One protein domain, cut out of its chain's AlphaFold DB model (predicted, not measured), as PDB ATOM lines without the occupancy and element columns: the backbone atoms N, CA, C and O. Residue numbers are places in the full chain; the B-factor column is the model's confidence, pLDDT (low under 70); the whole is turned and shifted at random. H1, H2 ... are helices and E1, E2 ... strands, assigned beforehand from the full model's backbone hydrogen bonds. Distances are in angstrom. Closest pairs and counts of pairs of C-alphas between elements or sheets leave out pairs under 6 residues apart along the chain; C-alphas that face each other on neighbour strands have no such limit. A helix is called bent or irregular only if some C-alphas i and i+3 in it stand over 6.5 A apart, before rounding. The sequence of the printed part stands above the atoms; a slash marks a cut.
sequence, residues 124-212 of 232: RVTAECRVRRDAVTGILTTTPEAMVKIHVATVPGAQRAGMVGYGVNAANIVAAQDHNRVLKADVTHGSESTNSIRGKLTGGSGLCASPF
ATOM      1  N   ARG A 124     264.815 142.715 208.124       72.88
ATOM      2  CA  ARG A 124     266.070 143.458 208.212       72.88
ATOM      3  C   ARG A 124     265.819 144.939 207.969       72.88
ATOM      4  O   ARG A 124     265.295 145.345 206.938       72.88
ATOM      5  N   VAL A 125     266.235 145.770 208.916       69.69
ATOM      6  CA  VAL A 125     266.068 147.223 208.831       69.69
ATOM      7  C   VAL A 125     267.427 147.897 208.937       69.69
ATOM      8  O   VAL A 125     268.234 147.578 209.812       69.69
ATOM      9  N   THR A 126     267.673 148.836 208.030       72.62
ATOM     10  CA  THR A 126     268.763 149.806 208.121       72.62
ATOM     11  C   THR A 126     268.133 151.187 208.207       72.62
ATOM     12  O   THR A 126     267.364 151.570 207.329       72.62
ATOM     13  N   ALA A 127     268.433 151.943 209.254       70.62
ATOM     14  CA  ALA A 127     268.020 153.341 209.344       70.62
ATOM     15  C   ALA A 127     269.264 154.216 209.340       70.62
ATOM     16  O   ALA A 127     270.281 153.818 209.879       70.62
ATOM     17  N   GLU A 128     269.192 155.395 208.738       75.06
ATOM     18  CA  GLU A 128     270.270 156.374 208.713       75.06
ATOM     19  C   GLU A 128     269.720 157.764 209.034       75.06
ATOM     20  O   GLU A 128     268.671 158.190 208.530       75.06
ATOM     21  N   CYS A 129     270.434 158.526 209.852       79.75
ATOM     22  CA  CYS A 129     270.111 159.925 210.090       79.75
ATOM     23  C   CYS A 129     271.367 160.790 210.085       79.75
ATOM     24  O   CYS A 129     272.459 160.342 210.428       79.75
ATOM     25  N   ARG A 130     271.192 162.053 209.685       81.81
ATOM     26  CA  ARG A 130     272.207 163.088 209.845       81.81
ATOM     27  C   ARG A 130     271.824 163.930 211.050       81.81
ATOM     28  O   ARG A 130     270.764 164.552 211.046       81.81
ATOM     29  N   VAL A 131     272.690 163.948 212.051       83.38
ATOM     30  CA  VAL A 131     272.559 164.783 213.243       83.38
ATOM     31  C   VAL A 131     273.465 165.992 213.062       83.38
ATOM     32  O   VAL A 131     274.659 165.854 212.781       83.38
ATOM     33  N   ARG A 132     272.888 167.189 213.163       85.62
ATOM     34  CA  ARG A 132     273.639 168.443 213.052       85.62
ATOM     35  C   ARG A 132     274.560 168.619 214.262       85.62
ATOM     36  O   ARG A 132     274.212 168.193 215.361       85.62
ATOM     37  N   ARG A 133     275.723 169.256 214.072       90.00
ATOM     38  CA  ARG A 133     276.699 169.459 215.159       90.00
ATOM     39  C   ARG A 133     276.106 170.209 216.354       90.00
ATOM     40  O   ARG A 133     276.364 169.792 217.472       90.00
ATOM     41  N   ASP A 134     275.306 171.246 216.122       89.75
ATOM     42  CA  ASP A 134     274.648 172.029 217.177       89.75
ATOM     43  C   ASP A 134     273.758 171.163 218.083       89.75
ATOM     44  O   ASP A 134     273.801 171.296 219.302       89.75
ATOM     45  N   ALA A 135     273.019 170.212 217.506       90.31
ATOM     46  CA  ALA A 135     272.233 169.241 218.263       90.31
ATOM     47  C   ALA A 135     273.128 168.260 219.042       90.31
ATOM     48  O   ALA A 135     272.816 167.915 220.180       90.31
ATOM     49  N   VAL A 136     274.258 167.832 218.469       87.88
ATOM     50  CA  VAL A 136     275.213 166.951 219.167       87.88
ATOM     51  C   VAL A 136     275.849 167.666 220.363       87.88
ATOM     52  O   VAL A 136     275.918 167.097 221.448       87.88
ATOM     53  N   THR A 137     276.269 168.918 220.200       91.12
ATOM     54  CA  THR A 137     276.911 169.683 221.276       91.12
ATOM     55  C   THR A 137     275.916 170.194 222.310       91.12
ATOM     56  O   THR A 137     276.241 170.215 223.489       91.12
ATOM     57  N   GLY A 138     274.717 170.599 221.885       93.06
ATOM     58  CA  GLY A 138     273.711 171.195 222.765       93.06
ATOM     59  C   GLY A 138     272.820 170.185 223.488       93.06
ATOM     60  O   GLY A 138     272.479 170.409 224.641       93.06
ATOM     61  N   ILE A 139     272.440 169.083 222.828       93.31
ATOM     62  CA  ILE A 139     271.506 168.086 223.387       93.31
ATOM     63  C   ILE A 139     272.257 166.853 223.886       93.31
ATOM     64  O   ILE A 139     272.007 166.382 224.989       93.31
ATOM     65  N   LEU A 140     273.164 166.309 223.065       87.44
ATOM     66  CA  LEU A 140     273.929 165.107 223.428       87.44
ATOM     67  C   LEU A 140     275.167 165.430 224.277       87.44
ATOM     68  O   LEU A 140     275.866 164.511 224.700       87.44
ATOM     69  N   THR A 141     275.446 166.720 224.492       94.56
ATOM     70  CA  THR A 141     276.528 167.232 225.346       94.56
ATOM     71  C   THR A 141     277.884 166.595 225.014       94.56
ATOM     72  O   THR A 141     278.697 166.283 225.883       94.56
ATOM     73  N   THR A 142     278.127 166.351 223.726       92.00
ATOM     74  CA  THR A 142     279.342 165.707 223.214       92.00
ATOM     75  C   THR A 142     279.742 166.316 221.872       92.00
ATOM     76  O   THR A 142     279.120 167.264 221.394       92.00
ATOM     77  N   THR A 143     280.787 165.794 221.232       89.69
ATOM     78  CA  THR A 143     281.175 166.200 219.876       89.69
ATOM     79  C   THR A 143     280.998 165.047 218.889       89.69
ATOM     80  O   THR A 143     281.177 163.880 219.259       89.69
ATOM     81  N   PRO A 144     280.674 165.330 217.612       86.44
ATOM     82  CA  PRO A 144     280.637 164.302 216.571       86.44
ATOM     83  C   PRO A 144     281.925 163.468 216.514       86.44
ATOM     84  O   PRO A 144     281.880 162.255 216.313       86.44
ATOM     85  N   GLU A 145     283.074 164.109 216.729       89.81
ATOM     86  CA  GLU A 145     284.396 163.485 216.731       89.81
ATOM     87  C   GLU A 145     284.553 162.505 217.895       89.81
ATOM     88  O   GLU A 145     285.011 161.379 217.692       89.81
ATOM     89  N   ALA A 146     284.140 162.901 219.105       88.25
ATOM     90  CA  ALA A 146     284.185 162.040 220.280       88.25
ATOM     91  C   ALA A 146     283.288 160.808 220.104       88.25
ATOM     92  O   ALA A 146     283.724 159.691 220.385       88.25
ATOM     93  N   MET A 147     282.079 160.984 219.560       85.56
ATOM     94  CA  MET A 147     281.166 159.868 219.286       85.56
ATOM     95  C   MET A 147     281.773 158.845 218.319       85.56
ATOM     96  O   MET A 147     281.723 157.642 218.575       85.56
ATOM     97  N   VAL A 148     282.385 159.308 217.223       85.31
ATOM     98  CA  VAL A 148     283.047 158.414 216.258       85.31
ATOM     99  C   VAL A 148     284.264 157.737 216.884       85.31
ATOM    100  O   VAL A 148     284.449 156.534 216.700       85.31
ATOM    101  N   LYS A 149     285.063 158.468 217.666       86.00
ATOM    102  CA  LYS A 149     286.235 157.917 218.359       86.00
ATOM    103  C   LYS A 149     285.850 156.800 219.331       86.00
ATOM    104  O   LYS A 149     286.465 155.739 219.296       86.00
ATOM    105  N   ILE A 150     284.824 157.012 220.159       86.25
ATOM    106  CA  ILE A 150     284.322 156.005 221.109       86.25
ATOM    107  C   ILE A 150     283.805 154.774 220.363       86.25
ATOM    108  O   ILE A 150     284.112 153.644 220.743       86.25
ATOM    109  N   HIS A 151     283.058 154.976 219.277       83.31
ATOM    110  CA  HIS A 151     282.564 153.871 218.465       83.31
ATOM    111  C   HIS A 151     283.714 153.009 217.924       83.31
ATOM    112  O   HIS A 151     283.742 151.804 218.158       83.31
ATOM    113  N   VAL A 152     284.706 153.626 217.278       85.25
ATOM    114  CA  VAL A 152     285.875 152.910 216.737       85.25
ATOM    115  C   VAL A 152     286.666 152.203 217.844       85.25
ATOM    116  O   VAL A 152     287.092 151.068 217.650       85.25
ATOM    117  N   ALA A 153     286.827 152.831 219.011       87.94
ATOM    118  CA  ALA A 153     287.581 152.261 220.129       87.94
ATOM    119  C   ALA A 153     286.889 151.057 220.794       87.94
ATOM    120  O   ALA A 153     287.562 150.180 221.330       87.94
ATOM    121  N   THR A 154     285.556 150.994 220.771       85.06
ATOM    122  CA  THR A 154     284.786 149.947 221.470       85.06
ATOM    123  C   THR A 154     284.507 148.713 220.611       85.06
ATOM    124  O   THR A 154     284.327 147.628 221.162       85.06
ATOM    125  N   VAL A 155     284.533 148.832 219.277       83.38
ATOM    126  CA  VAL A 155     284.326 147.695 218.357       83.38
ATOM    127  C   VAL A 155     285.313 146.538 218.606       83.38
ATOM    128  O   VAL A 155     284.842 145.409 218.747       83.38
ATOM    129  N   PRO A 156     286.638 146.751 218.747       86.38
ATOM    130  CA  PRO A 156     287.572 145.661 219.047       86.38
ATOM    131  C   PRO A 156     287.303 144.979 220.395       86.38
ATOM    132  O   PRO A 156     287.454 143.765 220.521       86.38
ATOM    133  N   GLY A 157     286.869 145.743 221.405       86.50
ATOM    134  CA  GLY A 157     286.484 145.199 222.709       86.50
ATOM    135  C   GLY A 157     285.269 144.274 222.606       86.50
ATOM    136  O   GLY A 157     285.288 143.169 223.144       86.50
ATOM    137  N   ALA A 158     284.257 144.683 221.838       82.31
ATOM    138  CA  ALA A 158     283.083 143.862 221.554       82.31
ATOM    139  C   ALA A 158     283.436 142.574 220.792       82.31
ATOM    140  O   ALA A 158     282.945 141.497 221.129       82.31
ATOM    141  N   GLN A 159     284.332 142.668 219.806       83.38
ATOM    142  CA  GLN A 159     284.835 141.504 219.074       83.38
ATOM    143  C   GLN A 159     285.572 140.532 220.001       83.38
ATOM    144  O   GLN A 159     285.316 139.331 219.956       83.38
ATOM    145  N   ARG A 160     286.437 141.045 220.886       84.12
ATOM    146  CA  ARG A 160     287.149 140.226 221.875       84.12
ATOM    147  C   ARG A 160     286.204 139.540 222.863       84.12
ATOM    148  O   ARG A 160     286.486 138.424 223.281       84.12
ATOM    149  N   ALA A 161     285.096 140.184 223.218       85.31
ATOM    150  CA  ALA A 161     284.064 139.607 224.075       85.31
ATOM    151  C   ALA A 161     283.189 138.551 223.365       85.31
ATOM    152  O   ALA A 161     282.319 137.965 224.000       85.31
ATOM    153  N   GLY A 162     283.390 138.309 222.063       81.19
ATOM    154  CA  GLY A 162     282.598 137.349 221.292       81.19
ATOM    155  C   GLY A 162     281.185 137.838 220.966       81.19
ATOM    156  O   GLY A 162     280.295 137.025 220.726       81.19
ATOM    157  N   MET A 163     280.951 139.155 220.963       79.94
ATOM    158  CA  MET A 163     279.636 139.709 220.642       79.94
ATOM    159  C   MET A 163     279.260 139.398 219.189       79.94
ATOM    160  O   MET A 163     279.952 139.804 218.256       79.94
ATOM    161  N   VAL A 164     278.123 138.719 219.000       71.50
ATOM    162  CA  VAL A 164     277.586 138.358 217.673       71.50
ATOM    163  C   VAL A 164     277.182 139.607 216.875       71.50
ATOM    164  O   VAL A 164     277.245 139.603 215.652       71.50
ATOM    165  N   GLY A 165     276.876 140.722 217.539       71.00
ATOM    166  CA  GLY A 165     276.753 142.030 216.904       71.00
ATOM    167  C   GLY A 165     277.002 143.176 217.874       71.00
ATOM    168  O   GLY A 165     276.968 143.008 219.089       71.00
ATOM    169  N   TYR A 166     277.292 144.357 217.328       72.69
ATOM    170  CA  TYR A 166     277.665 145.533 218.116       72.69
ATOM    171  C   TYR A 166     276.489 146.509 218.257       72.69
ATOM    172  O   TYR A 166     276.185 147.266 217.346       72.69
ATOM    173  N   GLY A 167     275.821 146.542 219.399       70.69
ATOM    174  CA  GLY A 167     274.818 147.561 219.706       70.69
ATOM    175  C   GLY A 167     275.093 148.143 221.080       70.69
ATOM    176  O   GLY A 167     275.497 147.409 221.973       70.69
ATOM    177  N   VAL A 168     274.877 149.448 221.260       72.62
ATOM    178  CA  VAL A 168     275.019 150.061 222.591       72.62
ATOM    179  C   VAL A 168     273.844 149.645 223.478       72.62
ATOM    180  O   VAL A 168     274.043 149.104 224.557       72.62
ATOM    181  N   ASN A 169     272.612 149.865 223.014       74.56
ATOM    182  CA  ASN A 169     271.397 149.571 223.781       74.56
ATOM    183  C   ASN A 169     270.174 149.269 222.896       74.56
ATOM    184  O   ASN A 169     269.039 149.484 223.316       74.56
ATOM    185  N   ALA A 170     270.389 148.773 221.670       70.94
ATOM    186  CA  ALA A 170     269.295 148.453 220.747       70.94
ATOM    187  C   ALA A 170     268.266 147.492 221.381       70.94
ATOM    188  O   ALA A 170     267.069 147.666 221.173       70.94
ATOM    189  N   ALA A 171     268.729 146.558 222.225       71.81
ATOM    190  CA  ALA A 171     267.881 145.624 222.970       71.81
ATOM    191  C   ALA A 171     266.842 146.330 223.840       71.81
ATOM    192  O   ALA A 171     265.683 145.931 223.857       71.81
ATOM    193  N   ASN A 172     267.233 147.416 224.510       79.00
ATOM    194  CA  ASN A 172     266.343 148.150 225.402       79.00
ATOM    195  C   ASN A 172     265.220 148.835 224.619       79.00
ATOM    196  O   ASN A 172     264.085 148.874 225.083       79.00
ATOM    197  N   ILE A 173     265.527 149.361 223.428       77.75
ATOM    198  CA  ILE A 173     264.531 150.018 222.575       77.75
ATOM    199  C   ILE A 173     263.530 148.988 222.049       77.75
ATOM    200  O   ILE A 173     262.329 149.220 222.151       77.75
ATOM    201  N   VAL A 174     264.007 147.848 221.533       73.38
ATOM    202  CA  VAL A 174     263.120 146.788 221.022       73.38
ATOM    203  C   VAL A 174     262.253 146.224 222.145       73.38
ATOM    204  O   VAL A 174     261.033 146.191 222.011       73.38
ATOM    205  N   ALA A 175     262.848 145.898 223.295       72.81
ATOM    206  CA  ALA A 175     262.108 145.400 224.451       72.81
ATOM    207  C   ALA A 175     261.035 146.395 224.930       72.81
ATOM    208  O   ALA A 175     259.926 145.987 225.271       72.81
ATOM    209  N   ALA A 176     261.327 147.701 224.919       77.19
ATOM    210  CA  ALA A 176     260.346 148.727 225.268       77.19
ATOM    211  C   ALA A 176     259.196 148.818 224.249       77.19
ATOM    212  O   ALA A 176     258.043 149.010 224.635       77.19
ATOM    213  N   GLN A 177     259.485 148.671 222.953       76.12
ATOM    214  CA  GLN A 177     258.466 148.677 221.899       76.12
ATOM    215  C   GLN A 177     257.559 147.439 221.954       76.12
ATOM    216  O   GLN A 177     256.345 147.579 221.770       76.12
ATOM    217  N   ASP A 178     258.126 146.268 222.250       66.00
ATOM    218  CA  ASP A 178     257.379 145.023 222.461       66.00
ATOM    219  C   ASP A 178     256.506 145.118 223.722       66.00
ATOM    220  O   ASP A 178     255.306 144.840 223.678       66.00
ATOM    221  N   HIS A 179     257.072 145.592 224.840       66.81
ATOM    222  CA  HIS A 179     256.343 145.781 226.099       66.81
ATOM    223  C   HIS A 179     255.157 146.738 225.940       66.81
ATOM    224  O   HIS A 179     254.051 146.459 226.402       66.81
ATOM    225  N   ASN A 180     255.357 147.847 225.225       68.12
ATOM    226  CA  ASN A 180     254.300 148.823 224.957       68.12
ATOM    227  C   ASN A 180     253.314 148.364 223.866       68.12
ATOM    228  O   ASN A 180     252.457 149.146 223.457       68.12
ATOM    229  N   ARG A 181     253.419 147.109 223.392       60.03
ATOM    230  CA  ARG A 181     252.586 146.499 222.339       60.03
ATOM    231  C   ARG A 181     252.565 147.294 221.031       60.03
ATOM    232  O   ARG A 181     251.634 147.157 220.236       60.03
ATOM    233  N   VAL A 182     253.588 148.119 220.804       59.50
ATOM    234  CA  VAL A 182     253.770 148.877 219.559       59.50
ATOM    235  C   VAL A 182     254.224 147.918 218.465       59.50
ATOM    236  O   VAL A 182     253.677 147.913 217.365       59.50
ATOM    237  N   LEU A 183     255.174 147.047 218.802       56.31
ATOM    238  CA  LEU A 183     255.496 145.862 218.029       56.31
ATOM    239  C   LEU A 183     254.676 144.712 218.615       56.31
ATOM    240  O   LEU A 183     254.826 144.349 219.778       56.31
ATOM    241  N   LYS A 184     253.772 144.124 217.828       49.88
ATOM    242  CA  LYS A 184     253.082 142.878 218.205       49.88
ATOM    243  C   LYS A 184     254.017 141.673 218.006       49.88
ATOM    244  O   LYS A 184     253.649 140.711 217.336       49.88
ATOM    245  N   ALA A 185     255.246 141.772 218.506       53.50
ATOM    246  CA  ALA A 185     256.255 140.722 218.465       53.50
ATOM    247  C   ALA A 185     256.363 140.037 219.838       53.50
ATOM    248  O   ALA A 185     255.892 140.554 220.850       53.50
ATOM    249  N   ASP A 186     256.939 138.836 219.871       47.03
ATOM    250  CA  ASP A 186     257.223 138.128 221.125       47.03
ATOM    251  C   ASP A 186     258.570 138.621 221.680       47.03
ATOM    252  O   ASP A 186     259.573 138.608 220.969       47.03
ATOM    253  N   VAL A 187     258.586 139.014 222.956       45.59
ATOM    254  CA  VAL A 187     259.727 139.605 223.686       45.59
ATOM    255  C   VAL A 187     261.007 138.761 223.585       45.59
ATOM    256  O   VAL A 187     262.124 139.279 223.639       45.59
ATOM    257  N   THR A 188     260.877 137.448 223.390       48.72
ATOM    258  CA  THR A 188     262.018 136.527 223.234       48.72
ATOM    259  C   THR A 188     262.820 136.732 221.933       48.72
ATOM    260  O   THR A 188     263.975 136.302 221.854       48.72
ATOM    261  N   HIS A 189     262.282 137.473 220.954       52.59
ATOM    262  CA  HIS A 189     262.991 137.898 219.734       52.59
ATOM    263  C   HIS A 189     264.009 139.026 219.974       52.59
ATOM    264  O   HIS A 189     264.775 139.381 219.072       52.59
ATOM    265  N   GLY A 190     264.063 139.591 221.186       50.38
ATOM    266  CA  GLY A 190     265.027 140.630 221.562       50.38
ATOM    267  C   GLY A 190     266.488 140.231 221.314       50.38
ATOM    268  O   GLY A 190     267.308 141.072 220.970       50.38
ATOM    269  N   SER A 191     266.810 138.937 221.416       51.41
ATOM    270  CA  SER A 191     268.169 138.415 221.181       51.41
ATOM    271  C   SER A 191     268.613 138.432 219.707       51.41
ATOM    272  O   SER A 191     269.802 138.309 219.416       51.41
ATOM    273  N   GLU A 192     267.674 138.598 218.775       52.41
ATOM    274  CA  GLU A 192     267.888 138.498 217.323       52.41
ATOM    275  C   GLU A 192     267.754 139.854 216.614       52.41
ATOM    276  O   GLU A 192     268.253 140.039 215.504       52.41
ATOM    277  N   SER A 193     267.089 140.804 217.275       50.22
ATOM    278  CA  SER A 193     266.657 142.113 216.771       50.22
ATOM    279  C   SER A 193     267.598 143.263 217.152       50.22
ATOM    280  O   SER A 193     267.234 144.440 217.071       50.22
ATOM    281  N   THR A 194     268.848 142.955 217.516       53.75
ATOM    282  CA  THR A 194     269.808 143.959 217.989       53.75
ATOM    283  C   THR A 194     271.158 143.858 217.301       53.75
ATOM    284  O   THR A 194     272.077 143.246 217.834       53.75
ATOM    285  N   ASN A 195     271.328 144.490 216.140       54.25
ATOM    286  CA  ASN A 195     272.615 144.471 215.451       54.25
ATOM    287  C   ASN A 195     273.017 145.830 214.849       54.25
ATOM    288  O   ASN A 195     272.189 146.550 214.297       54.25
ATOM    289  N   SER A 196     274.321 146.101 215.036       53.88
ATOM    290  CA  SER A 196     275.254 147.124 214.519       53.88
ATOM    291  C   SER A 196     274.796 148.587 214.443       53.88
ATOM    292  O   SER A 196     273.754 148.895 213.896       53.88
ATOM    293  N   ILE A 197     275.605 149.525 214.948       51.09
ATOM    294  CA  ILE A 197     275.504 150.971 214.672       51.09
ATOM    295  C   ILE A 197     276.800 151.383 213.985       51.09
ATOM    296  O   ILE A 197     277.867 151.029 214.474       51.09
ATOM    297  N   ARG A 198     276.731 152.138 212.886       50.97
ATOM    298  CA  ARG A 198     277.900 152.727 212.220       50.97
ATOM    299  C   ARG A 198     277.787 154.248 212.219       50.97
ATOM    300  O   ARG A 198     276.776 154.797 211.795       50.97
ATOM    301  N   GLY A 199     278.820 154.930 212.704       55.47
ATOM    302  CA  GLY A 199     278.929 156.389 212.664       55.47
ATOM    303  C   GLY A 199     279.942 156.841 211.612       55.47
ATOM    304  O   GLY A 199     281.035 156.283 211.538       55.47
ATOM    305  N   LYS A 200     279.615 157.856 210.805       55.97
ATOM    306  CA  LYS A 200     280.557 158.513 209.883       55.97
ATOM    307  C   LYS A 200     280.429 160.032 209.983       55.97
ATOM    308  O   LYS A 200     279.323 160.569 209.971       55.97
ATOM    309  N   LEU A 201     281.560 160.734 210.034       63.81
ATOM    310  CA  LEU A 201     281.580 162.195 209.937       63.81
ATOM    311  C   LEU A 201     281.168 162.634 208.525       63.81
ATOM    312  O   LEU A 201     281.653 162.099 207.527       63.81
ATOM    313  N   THR A 202     280.283 163.625 208.441       56.81
ATOM    314  CA  THR A 202     279.928 164.291 207.179       56.81
ATOM    315  C   THR A 202     280.643 165.636 207.131       56.81
ATOM    316  O   THR A 202     280.410 166.465 208.010       56.81
ATOM    317  N   GLY A 203     281.540 165.814 206.150       49.06
ATOM    318  CA  GLY A 203     282.446 166.963 205.960       49.06
ATOM    319  C   GLY A 203     282.090 168.234 206.744       49.06
ATOM    320  O   GLY A 203     281.308 169.061 206.284       49.06
ATOM    321  N   GLY A 204     282.646 168.354 207.955       46.62
ATOM    322  CA  GLY A 204     282.629 169.558 208.793       46.62
ATOM    323  C   GLY A 204     281.333 169.927 209.535       46.62
ATOM    324  O   GLY A 204     281.390 170.825 210.370       46.62
ATOM    325  N   SER A 205     280.183 169.280 209.299       48.66
ATOM    326  CA  SER A 205     278.875 169.834 209.736       48.66
ATOM    327  C   SER A 205     277.902 168.865 210.426       48.66
ATOM    328  O   SER A 205     276.841 169.292 210.886       48.66
ATOM    329  N   GLY A 206     278.228 167.575 210.556       54.69
ATOM    330  CA  GLY A 206     277.360 166.657 211.303       54.69
ATOM    331  C   GLY A 206     277.806 165.200 211.342       54.69
ATOM    332  O   GLY A 206     278.746 164.793 210.653       54.69
ATOM    333  N   LEU A 207     277.085 164.413 212.137       54.56
ATOM    334  CA  LEU A 207     277.254 162.971 212.302       54.56
ATOM    335  C   LEU A 207     276.220 162.235 211.443       54.56
ATOM    336  O   LEU A 207     275.027 162.493 211.573       54.56
ATOM    337  N   CYS A 208     276.653 161.314 210.584       50.44
ATOM    338  CA  CYS A 208     275.768 160.303 210.013       50.44
ATOM    339  C   CYS A 208     275.811 159.067 210.914       50.44
ATOM    340  O   CYS A 208     276.899 158.546 211.163       50.44
ATOM    341  N   ALA A 209     274.663 158.617 211.407       56.16
ATOM    342  CA  ALA A 209     274.540 157.400 212.200       56.16
ATOM    343  C   ALA A 209     273.615 156.418 211.484       56.16
ATOM    344  O   ALA A 209     272.533 156.812 211.047       56.16
ATOM    345  N   SER A 210     274.035 155.158 211.382       47.91
ATOM    346  CA  SER A 210     273.280 154.104 210.718       47.91
ATOM    347  C   SER A 210     273.233 152.809 211.540       47.91
ATOM    348  O   SER A 210     274.233 152.082 211.552       47.91
ATOM    349  N   PRO A 211     272.132 152.487 212.245       52.97
ATOM    350  CA  PRO A 211     271.869 151.121 212.694       52.97
ATOM    351  C   PRO A 211     271.706 150.150 211.507       52.97
ATOM    352  O   PRO A 211     271.033 150.480 210.532       52.97
ATOM    353  N   PHE A 212     272.301 148.958 211.586       43.97
ATOM    354  CA  PHE A 212     272.333 147.938 210.535       43.97
ATOM    355  C   PHE A 212     272.203 146.521 211.109       43.97
ATOM    356  O   PHE A 212     273.089 146.032 211.804       43.97
TER     357      PHE A 212
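AT A GLANCE: This is residues 124 to 212 of the 232 residues of an uncharacterized protein of Streptomyces sp. CAI-21 (UniProt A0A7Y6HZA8). A small twisted sheet of three antiparallel strands forms a wall, with the long helix H2 slanting over one face and no helix over the opposite face. Short H1 sits at the end of E1, while H3 and H4 pack together as a small helical pair off the sheet, toward the other end of the longest axis. The printed part has 89 residues, with four named helices and three named strands in the order E1, H1, H2, H3, H4, E2, E3, and its class is mixed, helices and strands. The sheet's order is E1, E3, E2. The whole is only just loose, close to compact, with a radius of gyration of the C-alphas of 14.7 A and spans of 42 by 32 by 22 A.

HOW THE PARTS SIT: The inner strand E3, residues 206 to 211, has the edge strands E1, residues 124 to 132, and E2, residues 197 to 202, as its neighbours. E1 and E3 are antiparallel at 167 degrees, with N 131 and O 207 within hydrogen-bond range at 2.8 A. E2 and E3 form a hairpin, antiparallel at 158 degrees, with N 200 and O 208 at 2.8 A. The sheet is twisted, its C-alphas lying up to 4.4 A off the best plane. H2, residues 144 to 160, is on the sheet at a height over the sheet of 9.3 A, giving two layers, a helix on one face of a sheet. H2 is over E2 and only just over E3, on which 3 of its C-alphas fall; on the local plane it stands at 32 degrees to E2, only just slantwise to the strands. The closest C-alphas of H2 and E2 are those of Val 148 and Gly 199, 5.8 A apart. H1, residues 133 to 138, only grazes the sheet with residues 133 to 136. H1 and H2 are close but not clearly touching, about perpendicular at 89 degrees; their closest C-alphas, of Val 136 and Pro 144, are 6.6 A apart. H3, residues 170 to 179, is not on the sheet and touches H4, residues 187 to 191, the closest C-alphas being those of Ala 171 and Gly 190, 5.9 A apart. H4 is not on the sheet either, and H2 and H3 are apart. Every O i to N i+4 pair is within hydrogen-bond range in H1 and H3; H2 has 11 of 13, and H4 has 0 of 1, with 1 of 2 O i to N i+3 pairs within range.

IN THESE COORDINATES: E1 measures 26.6 A from C-alpha 124 at (266.070, 143.458, 208.212) to C-alpha 132, and H1 follows, 8.4 A. H2 measures 25.5 A to C-alpha 160 at (287.149, 140.226, 221.875), H3 14.3 A and H4 8.9 A. H2 and H4 are only just irregular: C-alphas 153 and 156 are 6.7 A apart, and C-alphas 188 and 191 are 6.8 A apart. E2 measures 15.9 A, and E3 16.5 A to C-alpha 211 at (271.869, 151.121, 212.694).

THE WHOLE: The two C-alphas farthest apart, of Asp 186 and Gly 204, stand 42.3 A from each other. The printed part has no cut, and no link is long. Mean pLDDT of the printed part is 70.8; residue 125 and residues 178 to 212 are under 70.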